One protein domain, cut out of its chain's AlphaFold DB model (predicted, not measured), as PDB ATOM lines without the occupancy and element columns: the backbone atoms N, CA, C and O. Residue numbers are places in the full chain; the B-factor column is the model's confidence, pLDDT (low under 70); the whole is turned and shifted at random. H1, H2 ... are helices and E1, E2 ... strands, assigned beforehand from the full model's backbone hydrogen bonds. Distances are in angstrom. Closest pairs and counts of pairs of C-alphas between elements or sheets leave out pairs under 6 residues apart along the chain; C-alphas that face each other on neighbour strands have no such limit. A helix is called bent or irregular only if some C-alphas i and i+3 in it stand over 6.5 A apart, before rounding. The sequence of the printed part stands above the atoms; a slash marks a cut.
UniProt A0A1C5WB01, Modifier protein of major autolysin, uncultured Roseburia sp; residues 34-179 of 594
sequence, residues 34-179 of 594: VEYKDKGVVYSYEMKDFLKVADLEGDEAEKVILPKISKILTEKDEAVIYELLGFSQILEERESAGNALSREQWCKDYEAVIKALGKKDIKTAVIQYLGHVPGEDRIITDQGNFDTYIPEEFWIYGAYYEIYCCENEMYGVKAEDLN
ATOM      1  N   VAL A  34      50.706   6.664 -33.521       37.28
ATOM      2  CA  VAL A  34      50.440   6.170 -32.160       37.28
ATOM      3  C   VAL A  34      49.068   6.620 -31.616       37.28
ATOM      4  O   VAL A  34      48.628   6.095 -30.589       37.28
ATOM      5  N   GLU A  35      48.376   7.555 -32.277       50.03
ATOM      6  CA  GLU A  35      47.169   8.218 -31.746       50.03
ATOM      7  C   GLU A  35      45.815   7.570 -32.119       50.03
ATOM      8  O   GLU A  35      44.806   7.930 -31.520       50.03
ATOM      9  N   TYR A  36      45.761   6.579 -33.019       57.66
ATOM     10  CA  TYR A  36      44.515   5.908 -33.454       57.66
ATOM     11  C   TYR A  36      44.118   4.717 -32.559       57.66
ATOM     12  O   TYR A  36      43.921   3.600 -33.033       57.66
ATOM     13  N   LYS A  37      44.082   4.912 -31.235       52.06
ATOM     14  CA  LYS A  37      43.842   3.806 -30.280       52.06
ATOM     15  C   LYS A  37      42.395   3.652 -29.828       52.06
ATOM     16  O   LYS A  37      42.008   2.548 -29.454       52.06
ATOM     17  N   ASP A  38      41.623   4.734 -29.831       65.44
ATOM     18  CA  ASP A  38      40.233   4.701 -29.385       65.44
ATOM     19  C   ASP A  38      39.298   4.464 -30.577       65.44
ATOM     20  O   ASP A  38      39.043   5.378 -31.359       65.44
ATOM     21  N   LYS A  39      38.837   3.216 -30.714       68.06
ATOM     22  CA  LYS A  39      37.938   2.732 -31.782       68.06
ATOM     23  C   LYS A  39      36.469   3.118 -31.554       68.06
ATOM     24  O   LYS A  39      35.608   2.815 -32.377       68.06
ATOM     25  N   GLY A  40      36.160   3.720 -30.402       75.12
ATOM     26  CA  GLY A  40      34.801   4.081 -29.999       75.12
ATOM     27  C   GLY A  40      34.393   5.502 -30.376       75.12
ATOM     28  O   GLY A  40      33.225   5.849 -30.203       75.12
ATOM     29  N   VAL A  41      35.316   6.318 -30.887       83.81
ATOM     30  CA  VAL A  41      35.106   7.743 -31.179       83.81
ATOM     31  C   VAL A  41      35.296   8.042 -32.662       83.81
ATOM     32  O   VAL A  41      35.918   7.269 -33.383       83.81
ATOM     33  N   VAL A  42      34.773   9.180 -33.114       85.81
ATOM     34  CA  VAL A  42      34.947   9.651 -34.494       85.81
ATOM     35  C   VAL A  42      35.983  10.759 -34.528       85.81
ATOM     36  O   VAL A  42      35.924  11.710 -33.745       85.81
ATOM     37  N   TYR A  43      36.929  10.671 -35.450       87.25
ATOM     38  CA  TYR A  43      37.950  11.692 -35.616       87.25
ATOM     39  C   TYR A  43      37.611  12.644 -36.759       87.25
ATOM     40  O   TYR A  43      36.987  12.282 -37.757       87.25
ATOM     41  N   SER A  44      38.097  13.880 -36.659       85.38
ATOM     42  CA  SER A  44      37.803  14.910 -37.657       85.38
ATOM     43  C   SER A  44      38.324  14.595 -39.064       85.38
ATOM     44  O   SER A  44      37.732  15.066 -40.031       85.38
ATOM     45  N   TYR A  45      39.371  13.777 -39.233       79.88
ATOM     46  CA  TYR A  45      39.867  13.410 -40.571       79.88
ATOM     47  C   TYR A  45      38.874  12.542 -41.359       79.88
ATOM     48  O   TYR A  45      38.843  12.618 -42.587       79.88
ATOM     49  N   GLU A  46      38.017  11.777 -40.677       87.75
ATOM     50  CA  GLU A  46      36.989  10.945 -41.316       87.75
ATOM     51  C   GLU A  46      35.887  11.798 -41.962       87.75
ATOM     52  O   GLU A  46      35.169  11.333 -42.850       87.75
ATOM     53  N   MET A  47      35.760  13.071 -41.558       87.25
ATOM     54  CA  MET A  47      34.710  13.969 -42.046       87.25
ATOM     55  C   MET A  47      34.767  14.173 -43.555       87.25
ATOM     56  O   MET A  47      33.735  14.425 -44.167       87.25
ATOM     57  N   LYS A  48      35.943  14.043 -44.180       85.75
ATOM     58  CA  LYS A  48      36.068  14.155 -45.639       85.75
ATOM     59  C   LYS A  48      35.261  13.083 -46.373       85.75
ATOM     60  O   LYS A  48      34.689  13.395 -47.411       85.75
ATOM     61  N   ASP A  49      35.182  11.865 -45.837       88.56
ATOM     62  CA  ASP A  49      34.356  10.804 -46.421       88.56
ATOM     63  C   ASP A  49      32.886  10.947 -46.009       88.56
ATOM     64  O   ASP A  49      32.012  10.855 -46.869       88.56
ATOM     65  N   PHE A  50      32.589  11.271 -44.743       89.88
ATOM     66  CA  PHE A  50      31.203  11.492 -44.297       89.88
ATOM     67  C   PHE A  50      30.508  12.635 -45.059       89.88
ATOM     68  O   PHE A  50      29.356  12.524 -45.468       89.88
ATOM     69  N   LEU A  51      31.202  13.743 -45.319       86.69
ATOM     70  CA  LEU A  51      30.607  14.918 -45.961       86.69
ATOM     71  C   LEU A  51      30.368  14.750 -47.469       86.69
ATOM     72  O   LEU A  51      29.617  15.544 -48.047       86.69
ATOM     73  N   LYS A  52      30.886  13.678 -48.092       86.88
ATOM     74  CA  LYS A  52      30.527  13.310 -49.471       86.88
ATOM     75  C   LYS A  52      29.018  13.119 -49.633       86.88
ATOM     76  O   LYS A  52      28.492  13.365 -50.715       86.88
ATOM     77  N   VAL A  53      28.293  12.730 -48.573       84.12
ATOM     78  CA  VAL A  53      26.825  12.578 -48.625       84.12
ATOM     79  C   VAL A  53      26.122  13.876 -49.029       84.12
ATOM     80  O   VAL A  53      25.094  13.842 -49.704       84.12
ATOM     81  N   ALA A  54      26.694  15.019 -48.646       79.25
ATOM     82  CA  ALA A  54      26.185  16.352 -48.937       79.25
ATOM     83  C   ALA A  54      26.806  16.958 -50.211       79.25
ATOM     84  O   ALA A  54      26.663  18.157 -50.444       79.25
ATOM     85  N   ASP A  55      27.496  16.144 -51.020       75.56
ATOM     86  CA  ASP A  55      28.232  16.549 -52.223       75.56
ATOM     87  C   ASP A  55      29.304  17.632 -51.936       75.56
ATOM     88  O   ASP A  55      29.642  18.451 -52.794       75.56
ATOM     89  N   LEU A  56      29.844  17.638 -50.708       68.62
ATOM     90  CA  LEU A  56      30.958  18.485 -50.280       68.62
ATOM     91  C   LEU A  56      32.268  17.701 -50.413       68.62
ATOM     92  O   LEU A  56      32.629  16.916 -49.539       68.62
ATOM     93  N   GLU A  57      32.990  17.906 -51.515       60.09
ATOM     94  CA  GLU A  57      34.236  17.180 -51.794       60.09
ATOM     95  C   GLU A  57      35.493  17.892 -51.245       60.09
ATOM     96  O   GLU A  57      35.676  19.104 -51.406       60.09
ATOM     97  N   GLY A  58      36.391  17.097 -50.643       60.88
ATOM     98  CA  GLY A  58      37.822  17.364 -50.419       60.88
ATOM     99  C   GLY A  58      38.184  18.714 -49.784       60.88
ATOM    100  O   GLY A  58      38.206  18.866 -48.561       60.88
ATOM    101  N   ASP A  59      38.516  19.691 -50.628       59.75
ATOM    102  CA  ASP A  59      39.067  20.996 -50.245       59.75
ATOM    103  C   ASP A  59      38.078  21.898 -49.486       59.75
ATOM    104  O   ASP A  59      38.503  22.771 -48.723       59.75
ATOM    105  N   GLU A  60      36.770  21.759 -49.728       61.75
ATOM    106  CA  GLU A  60      35.749  22.620 -49.112       61.75
ATOM    107  C   GLU A  60      35.490  22.206 -47.652       61.75
ATOM    108  O   GLU A  60      35.479  23.062 -46.763       61.75
ATOM    109  N   ALA A  61      35.411  20.900 -47.376       63.31
ATOM    110  CA  ALA A  61      35.326  20.359 -46.016       63.31
ATOM    111  C   ALA A  61      36.562  20.731 -45.176       63.31
ATOM    112  O   ALA A  61      36.436  21.161 -44.026       63.31
ATOM    113  N   GLU A  62      37.753  20.650 -45.774       66.31
ATOM    114  CA  GLU A  62      39.029  20.952 -45.117       66.31
ATOM    115  C   GLU A  62      39.202  22.429 -44.745       66.31
ATOM    116  O   GLU A  62      39.815  22.745 -43.729       66.31
ATOM    117  N   LYS A  63      38.633  23.347 -45.534       68.94
ATOM    118  CA  LYS A  63      38.745  24.795 -45.288       68.94
ATOM    119  C   LYS A  63      37.627  25.350 -44.412       68.94
ATOM    120  O   LYS A  63      37.841  26.351 -43.734       68.94
ATOM    121  N   VAL A  64      36.435  24.752 -44.454       69.25
ATOM    122  CA  VAL A  64      35.229  25.335 -43.839       69.25
ATOM    123  C   VAL A  64      34.820  24.615 -42.559       69.25
ATOM    124  O   VAL A  64      34.379  25.279 -41.618       69.25
ATOM    125  N   ILE A  65      34.961  23.287 -42.523       74.75
ATOM    126  CA  ILE A  65      34.432  22.443 -41.446       74.75
ATOM    127  C   ILE A  65      35.555  21.988 -40.517       74.75
ATOM    128  O   ILE A  65      35.479  22.268 -39.324       74.75
ATOM    129  N   LEU A  66      36.633  21.394 -41.048       74.62
ATOM    130  CA  LEU A  66      37.743  20.888 -40.225       74.62
ATOM    131  C   LEU A  66      38.348  21.924 -39.250       74.62
ATOM    132  O   LEU A  66      38.673  21.541 -38.130       74.62
ATOM    133  N   PRO A  67      38.465  23.230 -39.582       78.75
ATOM    134  CA  PRO A  67      39.007  24.218 -38.645       78.75
ATOM    135  C   PRO A  67      38.072  24.577 -37.483       78.75
ATOM    136  O   PRO A  67      38.510  25.237 -36.543       78.75
ATOM    137  N   LYS A  68      36.786  24.218 -37.573       79.94
ATOM    138  CA  LYS A  68      35.750  24.570 -36.591       79.94
ATOM    139  C   LYS A  68      35.423  23.437 -35.626       79.94
ATOM    140  O   LYS A  68      34.618  23.658 -34.728       79.94
ATOM    141  N   ILE A  69      36.015  22.264 -35.833       82.62
ATOM    142  CA  ILE A  69      35.708  21.055 -35.077       82.62
ATOM    143  C   ILE A  69      36.935  20.527 -34.341       82.62
ATOM    144  O   ILE A  69      38.081  20.740 -34.748       82.62
ATOM    145  N   SER A  70      36.691  19.827 -33.241       86.44
ATOM    146  CA  SER A  70      37.732  19.195 -32.436       86.44
ATOM    147  C   SER A  70      38.359  17.987 -33.150       86.44
ATOM    148  O   SER A  70      37.795  17.423 -34.082       86.44
ATOM    149  N   LYS A  71      39.562  17.576 -32.715       82.56
ATOM    150  CA  LYS A  71      40.293  16.421 -33.279       82.56
ATOM    151  C   LYS A  71      39.513  15.109 -33.136       82.56
ATOM    152  O   LYS A  71      39.442  14.334 -34.084       82.56
ATOM    153  N   ILE A  72      38.965  14.888 -31.946       86.81
ATOM    154  CA  ILE A  72      37.939  13.883 -31.673       86.81
ATOM    155  C   ILE A  72      36.627  14.653 -31.659       86.81
ATOM    156  O   ILE A  72      36.536  15.648 -30.938       86.81
ATOM    157  N   LEU A  73      35.664  14.232 -32.473       87.06
ATOM    158  CA  LEU A  73      34.378  14.904 -32.581       87.06
ATOM    159  C   LEU A  73      33.682  14.915 -31.222       87.06
ATOM    160  O   LEU A  73      33.652  13.908 -30.519       87.06
ATOM    161  N   THR A  74      33.096  16.051 -30.876       89.62
ATOM    162  CA  THR A  74      32.210  16.197 -29.725       89.62
ATOM    163  C   THR A  74      30.778  16.443 -30.178       89.62
ATOM    164  O   THR A  74      30.529  16.844 -31.313       89.62
ATOM    165  N   GLU A  75      29.824  16.303 -29.262       86.25
ATOM    166  CA  GLU A  75      28.423  16.690 -29.498       86.25
ATOM    167  C   GLU A  75      28.274  18.166 -29.927       86.25
ATOM    168  O   GLU A  75      27.300  18.540 -30.579       86.25
ATOM    169  N   LYS A  76      29.221  19.044 -29.559       86.75
ATOM    170  CA  LYS A  76      29.229  20.450 -30.006       86.75
ATOM    171  C   LYS A  76      29.692  20.570 -31.452       86.75
ATOM    172  O   LYS A  76      29.144  21.370 -32.204       86.75
ATOM    173  N   ASP A  77      30.682  19.770 -31.835       89.25
ATOM    174  CA  ASP A  77      31.190  19.731 -33.204       89.25
ATOM    175  C   ASP A  77      30.128  19.186 -34.166       89.25
ATOM    176  O   ASP A  77      29.932  19.752 -35.239       89.25
ATOM    177  N   GLU A  78      29.386  18.153 -33.765       88.19
ATOM    178  CA  GLU A  78      28.250  17.622 -34.528       88.19
ATOM    179  C   GLU A  78      27.162  18.680 -34.751       88.19
ATOM    180  O   GLU A  78      26.720  18.876 -35.886       88.19
ATOM    181  N   ALA A  79      26.797  19.439 -33.710       85.38
ATOM    182  CA  ALA A  79      25.855  20.548 -33.836       85.38
ATOM    183  C   ALA A  79      26.335  21.613 -34.834       85.38
ATOM    184  O   ALA A  79      25.556  22.055 -35.681       85.38
ATOM    185  N   VAL A  80      27.623  21.974 -34.792       84.69
ATOM    186  CA  VAL A  80      28.238  22.906 -35.754       84.69
ATOM    187  C   VAL A  80      28.182  22.346 -37.176       84.69
ATOM    188  O   VAL A  80      27.826  23.070 -38.107       84.69
ATOM    189  N   ILE A  81      28.507  21.064 -37.371       85.12
ATOM    190  CA  ILE A  81      28.451  20.417 -38.688       85.12
ATOM    191  C   ILE A  81      27.012  20.443 -39.214       85.12
ATOM    192  O   ILE A  81      26.780  20.853 -40.352       85.12
ATOM    193  N   TYR A  82      26.028  20.060 -38.403       85.81
ATOM    194  CA  TYR A  82      24.643  19.944 -38.862       85.81
ATOM    195  C   TYR A  82      23.983  21.307 -39.048       85.81
ATOM    196  O   TYR A  82      23.180  21.463 -39.965       85.81
ATOM    197  N   GLU A  83      24.361  22.328 -38.281       83.25
ATOM    198  CA  GLU A  83      23.978  23.714 -38.565       83.25
ATOM    199  C   GLU A  83      24.496  24.168 -39.934       83.25
ATOM    200  O   GLU A  83      23.726  24.684 -40.749       83.25
ATOM    201  N   LEU A  84      25.773  23.905 -40.238       77.06
ATOM    202  CA  LEU A  84      26.371  24.256 -41.530       77.06
ATOM    203  C   LEU A  84      25.704  23.534 -42.706       77.06
ATOM    204  O   LEU A  84      25.559  24.121 -43.781       77.06
ATOM    205  N   LEU A  85      25.281  22.286 -42.504       75.81
ATOM    206  CA  LEU A  85      24.593  21.487 -43.518       75.81
ATOM    207  C   LEU A  85      23.075  21.744 -43.584       75.81
ATOM    208  O   LEU A  85      22.418  21.270 -44.508       75.81
ATOM    209  N   GLY A  86      22.496  22.503 -42.646       81.19
ATOM    210  CA  GLY A  86      21.050  22.750 -42.585       81.19
ATOM    211  C   GLY A  86      20.225  21.564 -42.060       81.19
ATOM    212  O   GLY A  86      19.058  21.407 -42.434       81.19
ATOM    213  N   PHE A  87      20.830  20.741 -41.204       82.56
ATOM    214  CA  PHE A  87      20.264  19.544 -40.579       82.56
ATOM    215  C   PHE A  87      20.140  19.634 -39.051       82.56
ATOM    216  O   PHE A  87      19.979  18.607 -38.401       82.56
ATOM    217  N   SER A  88      20.164  20.832 -38.456       81.75
ATOM    218  CA  SER A  88      20.039  21.009 -36.996       81.75
ATOM    219  C   SER A  88      18.805  20.326 -36.391       81.75
ATOM    220  O   SER A  88      18.864  19.859 -35.262       81.75
ATOM    221  N   GLN A  89      17.715  20.206 -37.154       78.38
ATOM    222  CA  GLN A  89      16.489  19.500 -36.760       78.38
ATOM    223  C   GLN A  89      16.675  17.991 -36.514       78.38
ATOM    224  O   GLN A  89      15.818  17.355 -35.918       78.38
ATOM    225  N   ILE A  90      17.769  17.386 -36.994       79.12
ATOM    226  CA  ILE A  90      18.071  15.966 -36.751       79.12
ATOM    227  C   ILE A  90      18.538  15.741 -35.304       79.12
ATOM    228  O   ILE A  90      18.369  14.647 -34.775       79.12
ATOM    229  N   LEU A  91      19.062  16.782 -34.650       78.06
ATOM    230  CA  LEU A  91      19.605  16.725 -33.290       78.06
ATOM    231  C   LEU A  91      18.557  17.033 -32.202       78.06
ATOM    232  O   LEU A  91      18.928  17.275 -31.052       78.06
ATOM    233  N   GLU A  92      17.265  17.086 -32.549       58.62
ATOM    234  CA  GLU A  92      16.200  17.501 -31.626       58.62
ATOM    235  C   GLU A  92      16.192  16.656 -30.329       58.62
ATOM    236  O   GLU A  92      16.247  15.428 -30.362       58.62
ATOM    237  N   GLU A  93      16.124  17.359 -29.187       56.12
ATOM    238  CA  GLU A  93      16.054  16.855 -27.797       56.12
ATOM    239  C   GLU A  93      17.354  16.370 -27.116       56.12
ATOM    240  O   GLU A  93      17.288  15.713 -26.076       56.12
ATOM    241  N   ARG A  94      18.550  16.744 -27.600       62.59
ATOM    242  CA  ARG A  94      19.806  16.525 -26.847       62.59
ATOM    243  C   ARG A  94      20.438  17.815 -26.342       62.59
ATOM    244  O   ARG A  94      20.801  18.689 -27.126       62.59
ATOM    245  N   GLU A  95      20.643  17.909 -25.029       59.06
ATOM    246  CA  GLU A  95      21.593  18.874 -24.473       59.06
ATOM    247  C   GLU A  95      23.015  18.444 -24.849       59.06
ATOM    248  O   GLU A  95      23.482  17.385 -24.443       59.06
ATOM    249  N   SER A  96      23.697  19.269 -25.648       63.50
ATOM    250  CA  SER A  96      25.094  19.055 -26.031       63.50
ATOM    251  C   SER A  96      26.004  19.337 -24.832       63.50
ATOM    252  O   SER A  96      26.336  20.491 -24.532       63.50
ATOM    253  N   ALA A  97      26.414  18.283 -24.130       64.62
ATOM    254  CA  ALA A  97      27.298  18.364 -22.970       64.62
ATOM    255  C   ALA A  97      28.755  18.664 -23.378       64.62
ATOM    256  O   ALA A  97      29.573  19.059 -22.546       64.62
ATOM    257  N   GLY A  98      29.079  18.541 -24.673       66.56
ATOM    258  CA  GLY A  98      30.431  18.727 -25.210       66.56
ATOM    259  C   GLY A  98      31.348  17.529 -24.969       66.56
ATOM    260  O   GLY A  98      32.567  17.672 -25.053       66.56
ATOM    261  N   ASN A  99      30.766  16.369 -24.671       80.75
ATOM    262  CA  ASN A  99      31.485  15.108 -24.549       80.75
ATOM    263  C   ASN A  99      31.954  14.613 -25.922       80.75
ATOM    264  O   ASN A  99      31.394  15.001 -26.951       80.75
ATOM    265  N   ALA A 100      32.972  13.745 -25.929       82.94
ATOM    266  CA  ALA A 100      33.387  13.033 -27.132       82.94
ATOM    267  C   ALA A 100      32.218  12.200 -27.672       82.94
ATOM    268  O   ALA A 100      31.554  11.479 -26.926       82.94
ATOM    269  N   LEU A 101      31.968  12.327 -28.967       84.44
ATOM    270  CA  LEU A 101      30.879  11.661 -29.648       84.44
ATOM    271  C   LEU A 101      31.269  10.209 -29.919       84.44
ATOM    272  O   LEU A 101      32.303   9.938 -30.538       84.44
ATOM    273  N   SER A 102      30.433   9.273 -29.469       88.06
ATOM    274  CA  SER A 102      30.650   7.867 -29.788       88.06
ATOM    275  C   SER A 102      30.373   7.605 -31.268       88.06
ATOM    276  O   SER A 102      29.473   8.202 -31.867       88.06
ATOM    277  N   ARG A 103      31.114   6.668 -31.863       90.00
ATOM    278  CA  ARG A 103      30.911   6.238 -33.252       90.00
ATOM    279  C   ARG A 103      29.491   5.737 -33.492       90.00
ATOM    280  O   ARG A 103      28.901   6.067 -34.514       90.00
ATOM    281  N   GLU A 104      28.926   4.993 -32.543       87.81
ATOM    282  CA  GLU A 104      27.537   4.525 -32.615       87.81
ATOM    283  C   GLU A 104      26.554   5.696 -32.706       87.81
ATOM    284  O   GLU A 104      25.650   5.684 -33.546       87.81
ATOM    285  N   GLN A 105      26.755   6.725 -31.877       87.94
ATOM    286  CA  GLN A 105      25.876   7.882 -31.866       87.94
ATOM    287  C   GLN A 105      25.984   8.685 -33.165       87.94
ATOM    288  O   GLN A 105      24.963   8.940 -33.800       87.94
ATOM    289  N   TRP A 106      27.207   8.990 -33.599       91.31
ATOM    290  CA  TRP A 106      27.452   9.659 -34.876       91.31
ATOM    291  C   TRP A 106      26.796   8.920 -36.047       91.31
ATOM    292  O   TRP A 106      26.097   9.518 -36.859       91.31
ATOM    293  N   CYS A 107      26.979   7.599 -36.127       92.44
ATOM    294  CA  CYS A 107      26.432   6.790 -37.214       92.44
ATOM    295  C   CYS A 107      24.899   6.819 -37.248       92.44
ATOM    296  O   CYS A 107      24.312   6.886 -38.328       92.44
ATOM    297  N   LYS A 108      24.240   6.820 -36.081       90.44
ATOM    298  CA  LYS A 108      22.779   6.941 -35.982       90.44
ATOM    299  C   LYS A 108      22.282   8.260 -36.577       90.44
ATOM    300  O   LYS A 108      21.327   8.262 -37.358       90.44
ATOM    301  N   ASP A 109      22.929   9.365 -36.228       90.38
ATOM    302  CA  ASP A 109      22.513  10.693 -36.678       90.38
ATOM    303  C   ASP A 109      22.892  10.910 -38.154       90.38
ATOM    304  O   ASP A 109      22.116  11.469 -38.932       90.38
ATOM    305  N   TYR A 110      24.033  10.367 -38.584       91.81
ATOM    306  CA  TYR A 110      24.476  10.373 -39.978       91.81
ATOM    307  C   TYR A 110      23.525   9.594 -40.902       91.81
ATOM    308  O   TYR A 110      23.197  10.048 -42.001       91.81
ATOM    309  N   GLU A 111      22.988   8.457 -40.456       92.69
ATOM    310  CA  GLU A 111      21.970   7.709 -41.207       92.69
ATOM    311  C   GLU A 111      20.664   8.506 -41.378       92.69
ATOM    312  O   GLU A 111      20.005   8.413 -42.424       92.69
ATOM    313  N   ALA A 112      20.302   9.350 -40.405       88.75
ATOM    314  CA  ALA A 112      19.179  10.274 -40.548       88.75
ATOM    315  C   ALA A 112      19.458  11.357 -41.608       88.75
ATOM    316  O   ALA A 112      18.551  11.694 -42.375       88.75
ATOM    317  N   VAL A 113      20.705  11.835 -41.723       88.00
ATOM    318  CA  VAL A 113      21.141  12.749 -42.798       88.00
ATOM    319  C   VAL A 113      21.049  12.071 -44.170       88.00
ATOM    320  O   VAL A 113      20.420  12.627 -45.075       88.00
ATOM    321  N   ILE A 114      21.584  10.850 -44.326       89.44
ATOM    322  CA  ILE A 114      21.473  10.050 -45.567       89.44
ATOM    323  C   ILE A 114      20.002   9.936 -45.995       89.44
ATOM    324  O   ILE A 114      19.654  10.160 -47.163       89.44
ATOM    325  N   LYS A 115      19.114   9.632 -45.039       89.06
ATOM    326  CA  LYS A 115      17.672   9.506 -45.275       89.06
ATOM    327  C   LYS A 115      17.027  10.836 -45.666       89.06
ATOM    328  O   LYS A 115      16.241  10.856 -46.614       89.06
ATOM    329  N   ALA A 116      17.347  11.929 -44.973       84.88
ATOM    330  CA  ALA A 116      16.817  13.263 -45.260       84.88
ATOM    331  C   ALA A 116      17.243  13.771 -46.649       84.88
ATOM    332  O   ALA A 116      16.457  14.423 -47.338       84.88
ATOM    333  N   LEU A 117      18.456  13.417 -47.085       83.88
ATOM    334  CA  LEU A 117      18.992  13.720 -48.415       83.88
ATOM    335  C   LEU A 117      18.478  12.782 -49.518       83.88
ATOM    336  O   LEU A 117      18.653  13.070 -50.701       83.88
ATOM    337  N   GLY A 118      17.834  11.668 -49.160       85.94
ATOM    338  CA  GLY A 118      17.296  10.704 -50.119       85.94
ATOM    339  C   GLY A 118      18.359   9.894 -50.876       85.94
ATOM    340  O   GLY A 118      18.050   9.369 -51.948       85.94
ATOM    341  N   LYS A 119      19.580   9.770 -50.335       85.62
ATOM    342  CA  LYS A 119      20.709   9.020 -50.925       85.62
ATOM    343  C   LYS A 119      20.529   7.506 -50.709       85.62
ATOM    344  O   LYS A 119      21.129   6.905 -49.827       85.62
ATOM    345  N   LYS A 120      19.612   6.894 -51.468       84.75
ATOM    346  CA  LYS A 120      19.223   5.464 -51.349       84.75
ATOM    347  C   LYS A 120      20.265   4.476 -51.890       84.75
ATOM    348  O   LYS A 120      20.113   3.267 -51.730       84.75
ATOM    349  N   ASP A 121      21.244   4.989 -52.614       86.81
ATOM    350  CA  ASP A 121      22.345   4.280 -53.252       86.81
ATOM    351  C   ASP A 121      23.502   3.990 -52.285       86.81
ATOM    352  O   ASP A 121      24.203   2.995 -52.473       86.81
ATOM    353  N   ILE A 122      23.630   4.779 -51.213       91.44
ATOM    354  CA  ILE A 122      24.571   4.519 -50.122       91.44
ATOM    355  C   ILE A 122      24.084   3.313 -49.312       91.44
ATOM    356  O   ILE A 122      22.964   3.286 -48.797       91.44
ATOM    357  N   LYS A 123      24.946   2.307 -49.199       92.06
ATOM    358  CA  LYS A 123      24.712   1.061 -48.460       92.06
ATOM    359  C   LYS A 123      25.820   0.854 -47.440       92.06
ATOM    360  O   LYS A 123      26.832   1.550 -47.485       92.06
ATOM    361  N   THR A 124      25.643  -0.115 -46.547       93.81
ATOM    362  CA  THR A 124      26.753  -0.602 -45.730       93.81
ATOM    363  C   THR A 124      27.384  -1.845 -46.345       93.81
ATOM    364  O   THR A 124      26.694  -2.673 -46.947       93.81
ATOM    365  N   ALA A 125      28.700  -1.966 -46.203       84.50
ATOM    366  CA  ALA A 125      29.462  -3.147 -46.584       84.50
ATOM    367  C   ALA A 125      30.451  -3.498 -45.474       84.50
ATOM    368  O   ALA A 125      31.046  -2.611 -44.867       84.50
ATOM    369  N   VAL A 126      30.628  -4.794 -45.219       89.62
ATOM    370  CA  VAL A 126      31.701  -5.282 -44.349       89.62
ATOM    371  C   VAL A 126      32.897  -5.606 -45.229       89.62
ATOM    372  O   VAL A 126      32.785  -6.446 -46.122       89.62
ATOM    373  N   ILE A 127      34.014  -4.936 -44.972       81.31
ATOM    374  CA  ILE A 127      35.259  -5.061 -45.724       81.31
ATOM    375  C   ILE A 127      36.378  -5.560 -44.814       81.31
ATOM    376  O   ILE A 127      36.454  -5.184 -43.647       81.31
ATOM    377  N   GLN A 128      37.266  -6.388 -45.342       81.00
ATOM    378  CA  GLN A 128      38.563  -6.672 -44.746       81.00
ATOM    379  C   GLN A 128      39.589  -5.727 -45.358       81.00
ATOM    380  O   GLN A 128      39.771  -5.743 -46.573       81.00
ATOM    381  N   TYR A 129      40.288  -4.936 -44.547       76.06
ATOM    382  CA  TYR A 129      41.353  -4.082 -45.066       76.06
ATOM    383  C   TYR A 129      42.574  -4.924 -45.468       76.06
ATOM    384  O   TYR A 129      43.141  -5.643 -44.645       76.06
ATOM    385  N   LEU A 130      42.988  -4.845 -46.732       47.84
ATOM    386  CA  LEU A 130      44.090  -5.619 -47.321       47.84
ATOM    387  C   LEU A 130      45.267  -4.736 -47.759       47.84
ATOM    388  O   LEU A 130      46.134  -5.177 -48.519       47.84
ATOM    389  N   GLY A 131      45.318  -3.503 -47.263       53.72
ATOM    390  CA  GLY A 131      46.373  -2.543 -47.553       53.72
ATOM    391  C   GLY A 131      45.887  -1.375 -48.396       53.72
ATOM    392  O   GLY A 131      44.746  -1.327 -48.846       53.72
ATOM    393  N   HIS A 132      46.777  -0.422 -48.611       74.81
ATOM    394  CA  HIS A 132      46.500   0.764 -49.398       74.81
ATOM    395  C   HIS A 132      47.040   0.590 -50.814       74.81
ATOM    396  O   HIS A 132      48.069  -0.062 -51.028       74.81
ATOM    397  N   VAL A 133      46.374   1.177 -51.805       54.38
ATOM    398  CA  VAL A 133      46.966   1.296 -53.135       54.38
ATOM    399  C   VAL A 133      48.056   2.375 -53.051       54.38
ATOM    400  O   VAL A 133      47.754   3.519 -52.702       54.38
ATOM    401  N   PRO A 134      49.333   2.059 -53.345       46.81
ATOM    402  CA  PRO A 134      50.419   3.020 -53.169       46.81
ATOM    403  C   PRO A 134      50.199   4.300 -53.985       46.81
ATOM    404  O   PRO A 134      50.026   4.254 -55.204       46.81
ATOM    405  N   GLY A 135      50.210   5.449 -53.306       50.91
ATOM    406  CA  GLY A 135      50.008   6.766 -53.917       50.91
ATOM    407  C   GLY A 135      48.572   7.069 -54.375       50.91
ATOM    408  O   GLY A 135      48.351   8.115 -54.998       50.91
ATOM    409  N   GLU A 136      47.598   6.198 -54.091       65.31
ATOM    410  CA  GLU A 136      46.165   6.410 -54.337       65.31
ATOM    411  C   GLU A 136      45.388   6.589 -53.045       65.31
ATOM    412  O   GLU A 136      45.730   5.932 -52.089       65.31
ATOM    413  N   ASP A 137      44.367   7.457 -53.001       81.56
ATOM    414  CA  ASP A 137      43.496   7.645 -51.822       81.56
ATOM    415  C   ASP A 137      42.449   6.527 -51.829       81.56
ATOM    416  O   ASP A 137      41.267   6.738 -52.098       81.56
ATOM    417  N   ARG A 138      42.955   5.297 -51.739       84.38
ATOM    418  CA  ARG A 138      42.238   4.082 -52.086       84.38
ATOM    419  C   ARG A 138      42.761   2.918 -51.277       84.38
ATOM    420  O   ARG A 138      43.937   2.562 -51.354       84.38
ATOM    421  N   ILE A 139      41.843   2.251 -50.606       78.38
ATOM    422  CA  ILE A 139      42.115   1.018 -49.885       78.38
ATOM    423  C   ILE A 139      41.808  -0.193 -50.757       78.38
ATOM    424  O   ILE A 139      40.892  -0.190 -51.580       78.38
ATOM    425  N   ILE A 140      42.597  -1.241 -50.565       65.62
ATOM    426  CA  ILE A 140      42.391  -2.573 -51.117       65.62
ATOM    427  C   ILE A 140      41.609  -3.356 -50.076       65.62
ATOM    428  O   ILE A 140      41.995  -3.393 -48.905       65.62
ATOM    429  N   THR A 141      40.518  -3.994 -50.486       78.50
ATOM    430  CA  THR A 141      39.704  -4.807 -49.581       78.50
ATOM    431  C   THR A 141      39.298  -6.124 -50.221       78.50
ATOM    432  O   THR A 141      39.472  -6.325 -51.423       78.50
ATOM    433  N   ASP A 142      38.735  -7.029 -49.426       63.91
ATOM    434  CA  ASP A 142      38.148  -8.280 -49.918       63.91
ATOM    435  C   ASP A 142      36.829  -8.090 -50.698       63.91
ATOM    436  O   ASP A 142      36.356  -9.039 -51.321       63.91
ATOM    437  N   GLN A 143      36.240  -6.887 -50.688       64.38
ATOM    438  CA  GLN A 143      35.045  -6.528 -51.466       64.38
ATOM    439  C   GLN A 143      35.364  -5.620 -52.667       64.38
ATOM    440  O   GLN A 143      34.460  -5.028 -53.255       64.38
ATOM    441  N   GLY A 144      36.640  -5.512 -53.046       59.69
ATOM    442  CA  GLY A 144      37.116  -4.587 -54.074       59.69
ATOM    443  C   GLY A 144      37.794  -3.353 -53.484       59.69
ATOM    444  O   GLY A 144      37.942  -3.215 -52.270       59.69
ATOM    445  N   ASN A 145      38.271  -2.463 -54.348       81.19
ATOM    446  CA  ASN A 145      38.983  -1.273 -53.897       81.19
ATOM    447  C   ASN A 145      38.003  -0.131 -53.635       81.19
ATOM    448  O   ASN A 145      37.142   0.123 -54.478       81.19
ATOM    449  N   PHE A 146      38.190   0.582 -52.526       87.62
ATOM    450  CA  PHE A 146      37.358   1.727 -52.160       87.62
ATOM    451  C   PHE A 146      38.188   3.002 -52.081       87.62
ATOM    452  O   PHE A 146      39.223   3.026 -51.420       87.62
ATOM    453  N   ASP A 147      37.724   4.055 -52.742       88.88
ATOM    454  CA  ASP A 147      38.280   5.399 -52.652       88.88
ATOM    455  C   ASP A 147      37.878   6.033 -51.309       88.88
ATOM    456  O   ASP A 147      36.698   6.087 -50.944       88.88
ATOM    457  N   THR A 148      38.870   6.492 -50.545       91.25
ATOM    458  CA  THR A 148      38.709   7.021 -49.185       91.25
ATOM    459  C   THR A 148      39.781   8.053 -48.861       91.25
ATOM    460  O   THR A 148      40.935   7.920 -49.256       91.25
ATOM    461  N   TYR A 149      39.394   9.078 -48.102       86.94
ATOM    462  CA  TYR A 149      40.319  10.061 -47.536       86.94
ATOM    463  C   TYR A 149      40.858   9.666 -46.155       86.94
ATOM    464  O   TYR A 149      41.639  10.421 -45.568       86.94
ATOM    465  N   ILE A 150      40.427   8.526 -45.611       87.44
ATOM    466  CA  ILE A 150      40.933   7.999 -44.349       87.44
ATOM    467  C   ILE A 150      42.368   7.507 -44.567       87.44
ATOM    468  O   ILE A 150      42.598   6.656 -45.430       87.44
ATOM    469  N   PRO A 151      43.332   8.028 -43.792       80.25
ATOM    470  CA  PRO A 151      44.745   7.786 -44.030       80.25
ATOM    471  C   PRO A 151      45.134   6.340 -43.684       80.25
ATOM    472  O   PRO A 151      44.481   5.690 -42.866       80.25
ATOM    473  N   GLU A 152      46.201   5.830 -44.309       76.38
ATOM    474  CA  GLU A 152      46.656   4.436 -44.170       76.38
ATOM    475  C   GLU A 152      46.852   4.018 -42.702       76.38
ATOM    476  O   GLU A 152      46.546   2.886 -42.337       76.38
ATOM    477  N   GLU A 153      47.287   4.943 -41.845       76.25
ATOM    478  CA  GLU A 153      47.576   4.724 -40.426       76.25
ATOM    479  C   GLU A 153      46.340   4.395 -39.573       76.25
ATOM    480  O   GLU A 153      46.486   3.833 -38.487       76.25
ATOM    481  N   PHE A 154      45.134   4.727 -40.044       81.06
ATOM    482  CA  PHE A 154      43.882   4.317 -39.399       81.06
ATOM    483  C   PHE A 154      43.623   2.815 -39.562       81.06
ATOM    484  O   PHE A 154      43.004   2.169 -38.713       81.06
ATOM    485  N   TRP A 155      44.071   2.251 -40.681       76.56
ATOM    486  CA  TRP A 155      43.669   0.924 -41.093       76.56
ATOM    487  C   TRP A 155      44.608  -0.150 -40.543       76.56
ATOM    488  O   TRP A 155      45.821  -0.136 -40.748       76.56
ATOM    489  N   ILE A 156      44.029  -1.155 -39.892       72.19
ATOM    490  CA  ILE A 156      44.755  -2.320 -39.395       72.19
ATOM    491  C   ILE A 156      44.648  -3.418 -40.450       72.19
ATOM    492  O   ILE A 156      43.559  -3.917 -40.737       72.19
ATOM    493  N   TYR A 157      45.782  -3.798 -41.045       59.03
ATOM    494  CA  TYR A 157      45.823  -4.868 -42.046       59.03
ATOM    495  C   TYR A 157      45.163  -6.146 -41.515       59.03
ATOM    496  O   TYR A 157      45.530  -6.665 -40.461       59.03
ATOM    497  N   GLY A 158      44.203  -6.671 -42.273       47.69
ATOM    498  CA  GLY A 158      43.447  -7.874 -41.950       47.69
ATOM    499  C   GLY A 158      42.248  -7.659 -41.024       47.69
ATOM    500  O   GLY A 158      41.461  -8.599 -40.891       47.69
ATOM    501  N   ALA A 159      42.076  -6.474 -40.428       72.75
ATOM    502  CA  ALA A 159      40.905  -6.147 -39.619       72.75
ATOM    503  C   ALA A 159      39.669  -5.913 -40.499       72.75
ATOM    504  O   ALA A 159      39.773  -5.525 -41.670       72.75
ATOM    505  N   TYR A 160      38.495  -6.169 -39.923       81.19
ATOM    506  CA  TYR A 160      37.218  -5.953 -40.589       81.19
ATOM    507  C   TYR A 160      36.594  -4.629 -40.161       81.19
ATOM    508  O   TYR A 160      36.582  -4.290 -38.981       81.19
ATOM    509  N   TYR A 161      36.020  -3.927 -41.127       90.00
ATOM    510  CA  TYR A 161      35.330  -2.660 -40.936       90.00
ATOM    511  C   TYR A 161      33.947  -2.748 -41.569       90.00
ATOM    512  O   TYR A 161      33.795  -3.327 -42.644       90.00
ATOM    513  N   GLU A 162      32.936  -2.170 -40.927       94.44
ATOM    514  CA  GLU A 162      31.681  -1.851 -41.612       94.44
ATOM    515  C   GLU A 162      31.800  -0.418 -42.129       94.44
ATOM    516  O   GLU A 162      32.088   0.496 -41.358       94.44
ATOM    517  N   ILE A 163      31.604  -0.217 -43.428       95.94
ATOM    518  CA  ILE A 163      31.720   1.086 -44.090       95.94
ATOM    519  C   ILE A 163      30.394   1.495 -44.717       95.94
ATOM    520  O   ILE A 163      29.603   0.637 -45.107       95.94
ATOM    521  N   TYR A 164      30.173   2.800 -44.859       96.81
ATOM    522  CA  TYR A 164      29.180   3.351 -45.777       96.81
ATOM    523  C   TYR A 164      29.815   3.481 -47.163       96.81
ATOM    524  O   TYR A 164      30.891   4.060 -47.290       96.81
ATOM    525  N   CYS A 165      29.173   2.970 -48.211       93.12
ATOM    526  CA  CYS A 165      29.712   3.021 -49.569       93.12
ATOM    527  C   CYS A 165      28.624   3.127 -50.643       93.12
ATOM    528  O   CYS A 165      27.510   2.623 -50.478       93.12
ATOM    529  N   CYS A 166      28.981   3.726 -51.777       90.94
ATOM    530  CA  CYS A 166      28.237   3.646 -53.030       90.94
ATOM    531  C   CYS A 166      29.233   3.297 -54.142       90.94
ATOM    532  O   CYS A 166      30.223   4.000 -54.322       90.94
ATOM    533  N   GLU A 167      29.006   2.187 -54.850       85.81
ATOM    534  CA  GLU A 167      29.993   1.606 -55.775       85.81
ATOM    535  C   GLU A 167      31.366   1.430 -55.100       85.81
ATOM    536  O   GLU A 167      31.451   0.741 -54.086       85.81
ATOM    537  N   ASN A 168      32.417   2.055 -55.639       84.62
ATOM    538  CA  ASN A 168      33.778   2.007 -55.104       84.62
ATOM    539  C   ASN A 168      34.123   3.250 -54.263       84.62
ATOM    540  O   ASN A 168      35.284   3.456 -53.941       84.62
ATOM    541  N   GLU A 169      33.159   4.104 -53.921       90.06
ATOM    542  CA  GLU A 169      33.393   5.301 -53.109       90.06
ATOM    543  C   GLU A 169      32.960   5.062 -51.663       90.06
ATOM    544  O   GLU A 169      31.831   4.635 -51.396       90.06
ATOM    545  N   MET A 170      33.850   5.371 -50.720       93.56
ATOM    546  CA  MET A 170      33.554   5.295 -49.296       93.56
ATOM    547  C   MET A 170      32.999   6.623 -48.771       93.56
ATOM    548  O   MET A 170      33.503   7.695 -49.103       93.56
ATOM    549  N   TYR A 171      31.976   6.528 -47.921       93.50
ATOM    550  CA  TYR A 171      31.226   7.625 -47.297       93.50
ATOM    551  C   TYR A 171      31.384   7.647 -45.764       93.50
ATOM    552  O   TYR A 171      30.584   8.268 -45.066       93.50
ATOM    553  N   GLY A 172      32.384   6.939 -45.237       92.81
ATOM    554  CA  GLY A 172      32.736   6.894 -43.816       92.81
ATOM    555  C   GLY A 172      32.751   5.482 -43.228       92.81
ATOM    556  O   GLY A 172      32.236   4.532 -43.824       92.81
ATOM    557  N   VAL A 173      33.342   5.350 -42.040       93.19
ATOM    558  CA  VAL A 173      33.446   4.084 -41.299       93.19
ATOM    559  C   VAL A 173      32.334   4.008 -40.259       93.19
ATOM    560  O   VAL A 173      32.245   4.836 -39.352       93.19
ATOM    561  N   LYS A 174      31.486   2.989 -40.388       93.50
ATOM    562  CA  LYS A 174      30.383   2.709 -39.469       93.50
ATOM    563  C   LYS A 174      30.851   1.967 -38.217       93.50
ATOM    564  O   LYS A 174      30.398   2.275 -37.119       93.50
ATOM    565  N   ALA A 175      31.756   1.004 -38.370       89.56
ATOM    566  CA  ALA A 175      32.326   0.247 -37.258       89.56
ATOM    567  C   ALA A 175      33.751  -0.231 -37.567       89.56
ATOM    568  O   ALA A 175      34.063  -0.559 -38.714       89.56
ATOM    569  N   GLU A 176      34.590  -0.296 -36.534       85.25
ATOM    570  CA  GLU A 176      36.002  -0.690 -36.604       85.25
ATOM    571  C   GLU A 176      36.247  -2.052 -35.943       85.25
ATOM    572  O   GLU A 176      35.570  -2.406 -34.979       85.25
ATOM    573  N   ASP A 177      37.252  -2.782 -36.439       64.25
ATOM    574  CA  ASP A 177      37.794  -4.025 -35.862       64.25
ATOM    575  C   ASP A 177      36.740  -5.069 -35.457       64.25
ATOM    576  O   ASP A 177      36.681  -5.568 -34.331       64.25
ATOM    577  N   LEU A 178      35.868  -5.396 -36.409       64.06
ATOM    578  CA  LEU A 178      34.831  -6.397 -36.215       64.06
ATOM    579  C   LEU A 178      35.457  -7.799 -36.120       64.06
ATOM    580  O   LEU A 178      35.977  -8.339 -37.096       64.06
ATOM    581  N   ASN A 179      35.338  -8.453 -34.963       51.19
ATOM    582  CA  ASN A 179      35.573  -9.893 -34.874       51.19
ATOM    583  C   ASN A 179      34.481 -10.641 -35.656       51.19
ATOM    584  O   ASN A 179      33.290 -10.391 -35.476       51.19
TER     585      ASN A 179
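AT A GLANCE: This is residues 34 to 179 of the 594 residues of the protein "Modifier protein of major autolysin" of uncultured Roseburia sp (UniProt A0A1C5WB01). A five-stranded sheet, E3 E2 E1 E4 E5, is curled like part of a barrel and folded back on itself, with E3 and E2 facing E4 and E5, and two helices, H1 and H5, lie over its E5 end. H1 and H5 pack on E5, while H2 on H1, and H3 with H4 next to H5, lie farther from the sheet. The printed part has 146 residues, with five named helices followed by five named strands, H1 to H5 and then E1 to E5; the sheet is antiparallel throughout and the class is mixed, helices and strands. The whole is compact, with a radius of gyration of the C-alphas of 14.7 A, and its rounded outline spans 40 by 34 by 30 A.

HOW THE PARTS SIT: H1, residues 44 to 54, is on the sheet at a height over the sheet of 7.5 A. It lies only just over E5, residues 169 to 175, with 3 of its C-alphas falling on that strand, and runs only just across it, at 60.1 degrees on the local plane; their closest C-alphas, of Asp 49 and Tyr 171, are 4.5 A apart. H2, residues 59 to 64, touches H1 at Ala 61 and Lys 48, C-alphas 6.3 A apart, about perpendicular at 74 degrees. H3, residues 75 to 85, touches H4, residues 88 to 91, where the C-alphas of Tyr 82 and Ser 88 are 5.1 A apart. H5, residues 103 to 117, touches H4 with residues 109 to 113 alone; their closest C-alphas, of Asp 109 and Ile 90, are 6.9 A apart. H1 and H5 only just touch, only at their ends, with 3 pairs of C-alphas within 8 A, the closest being Val 53 and Ile 114 at 6.7 A; they run the same way at a shallow tilt of 21 degrees. H5 is also on the sheet, along E5 at 26 degrees on the local plane. E1, residues 123 to 132, bends by 76 degrees at residue 129 and is the hinge of the folded sheet, one sheet bent back into two leaves that face each other. One leaf is E2, residues 138 to 141, with E3, residues 144 to 147; the other is E4, residues 160 to 166, with E5. E1 E2 E3 form a meander, each strand the antiparallel neighbour of the one before, and with E4 a Greek key, in which E1 is also the antiparallel neighbour of E4. Within hydrogen-bond range across the neighbour pairs are N 130 and O 140 of E1 and E2, at 2.8 A, N 139 and O 146 of E2 and E3, at 2.9 A, N 125 and O 163 of E1 and E4, at 3.0 A, and N 171 and O 164 of E5 and E4, at 2.8 A. In H2, H3 and H5 every O i to N i+4 pair is within hydrogen-bond range; H1 has 2 of 7, beside 6 of 8 O i to N i+3 pairs, and H4 is too short for an O i to N i+4 pair.

IN THESE COORDINATES: H1 begins at C-alpha 44, (37.803, 14.910, -37.657), and is 16.3 A long. H2 and H4 are short; H3 measures 15.3 A and H5 20.7 A. E1 is 21.8 A long from C-alpha 123 at (24.712, 1.061, -48.460); E2 and E3 are short, E4 is 18.1 A and E5 16.7 A, ending at C-alpha 175, (32.326, 0.247, -37.258).

THE WHOLE: The two C-alphas farthest apart, of Glu 93 and Pro 134, are 44.9 A apart. The printed part has no cut. The links H4 to H5 and E3 to E4 are long. The mean pLDDT of the printed part is 78.7, and 37 residues are under 70, among them residues 34 to 39, 56 to 64 and 92 to 98.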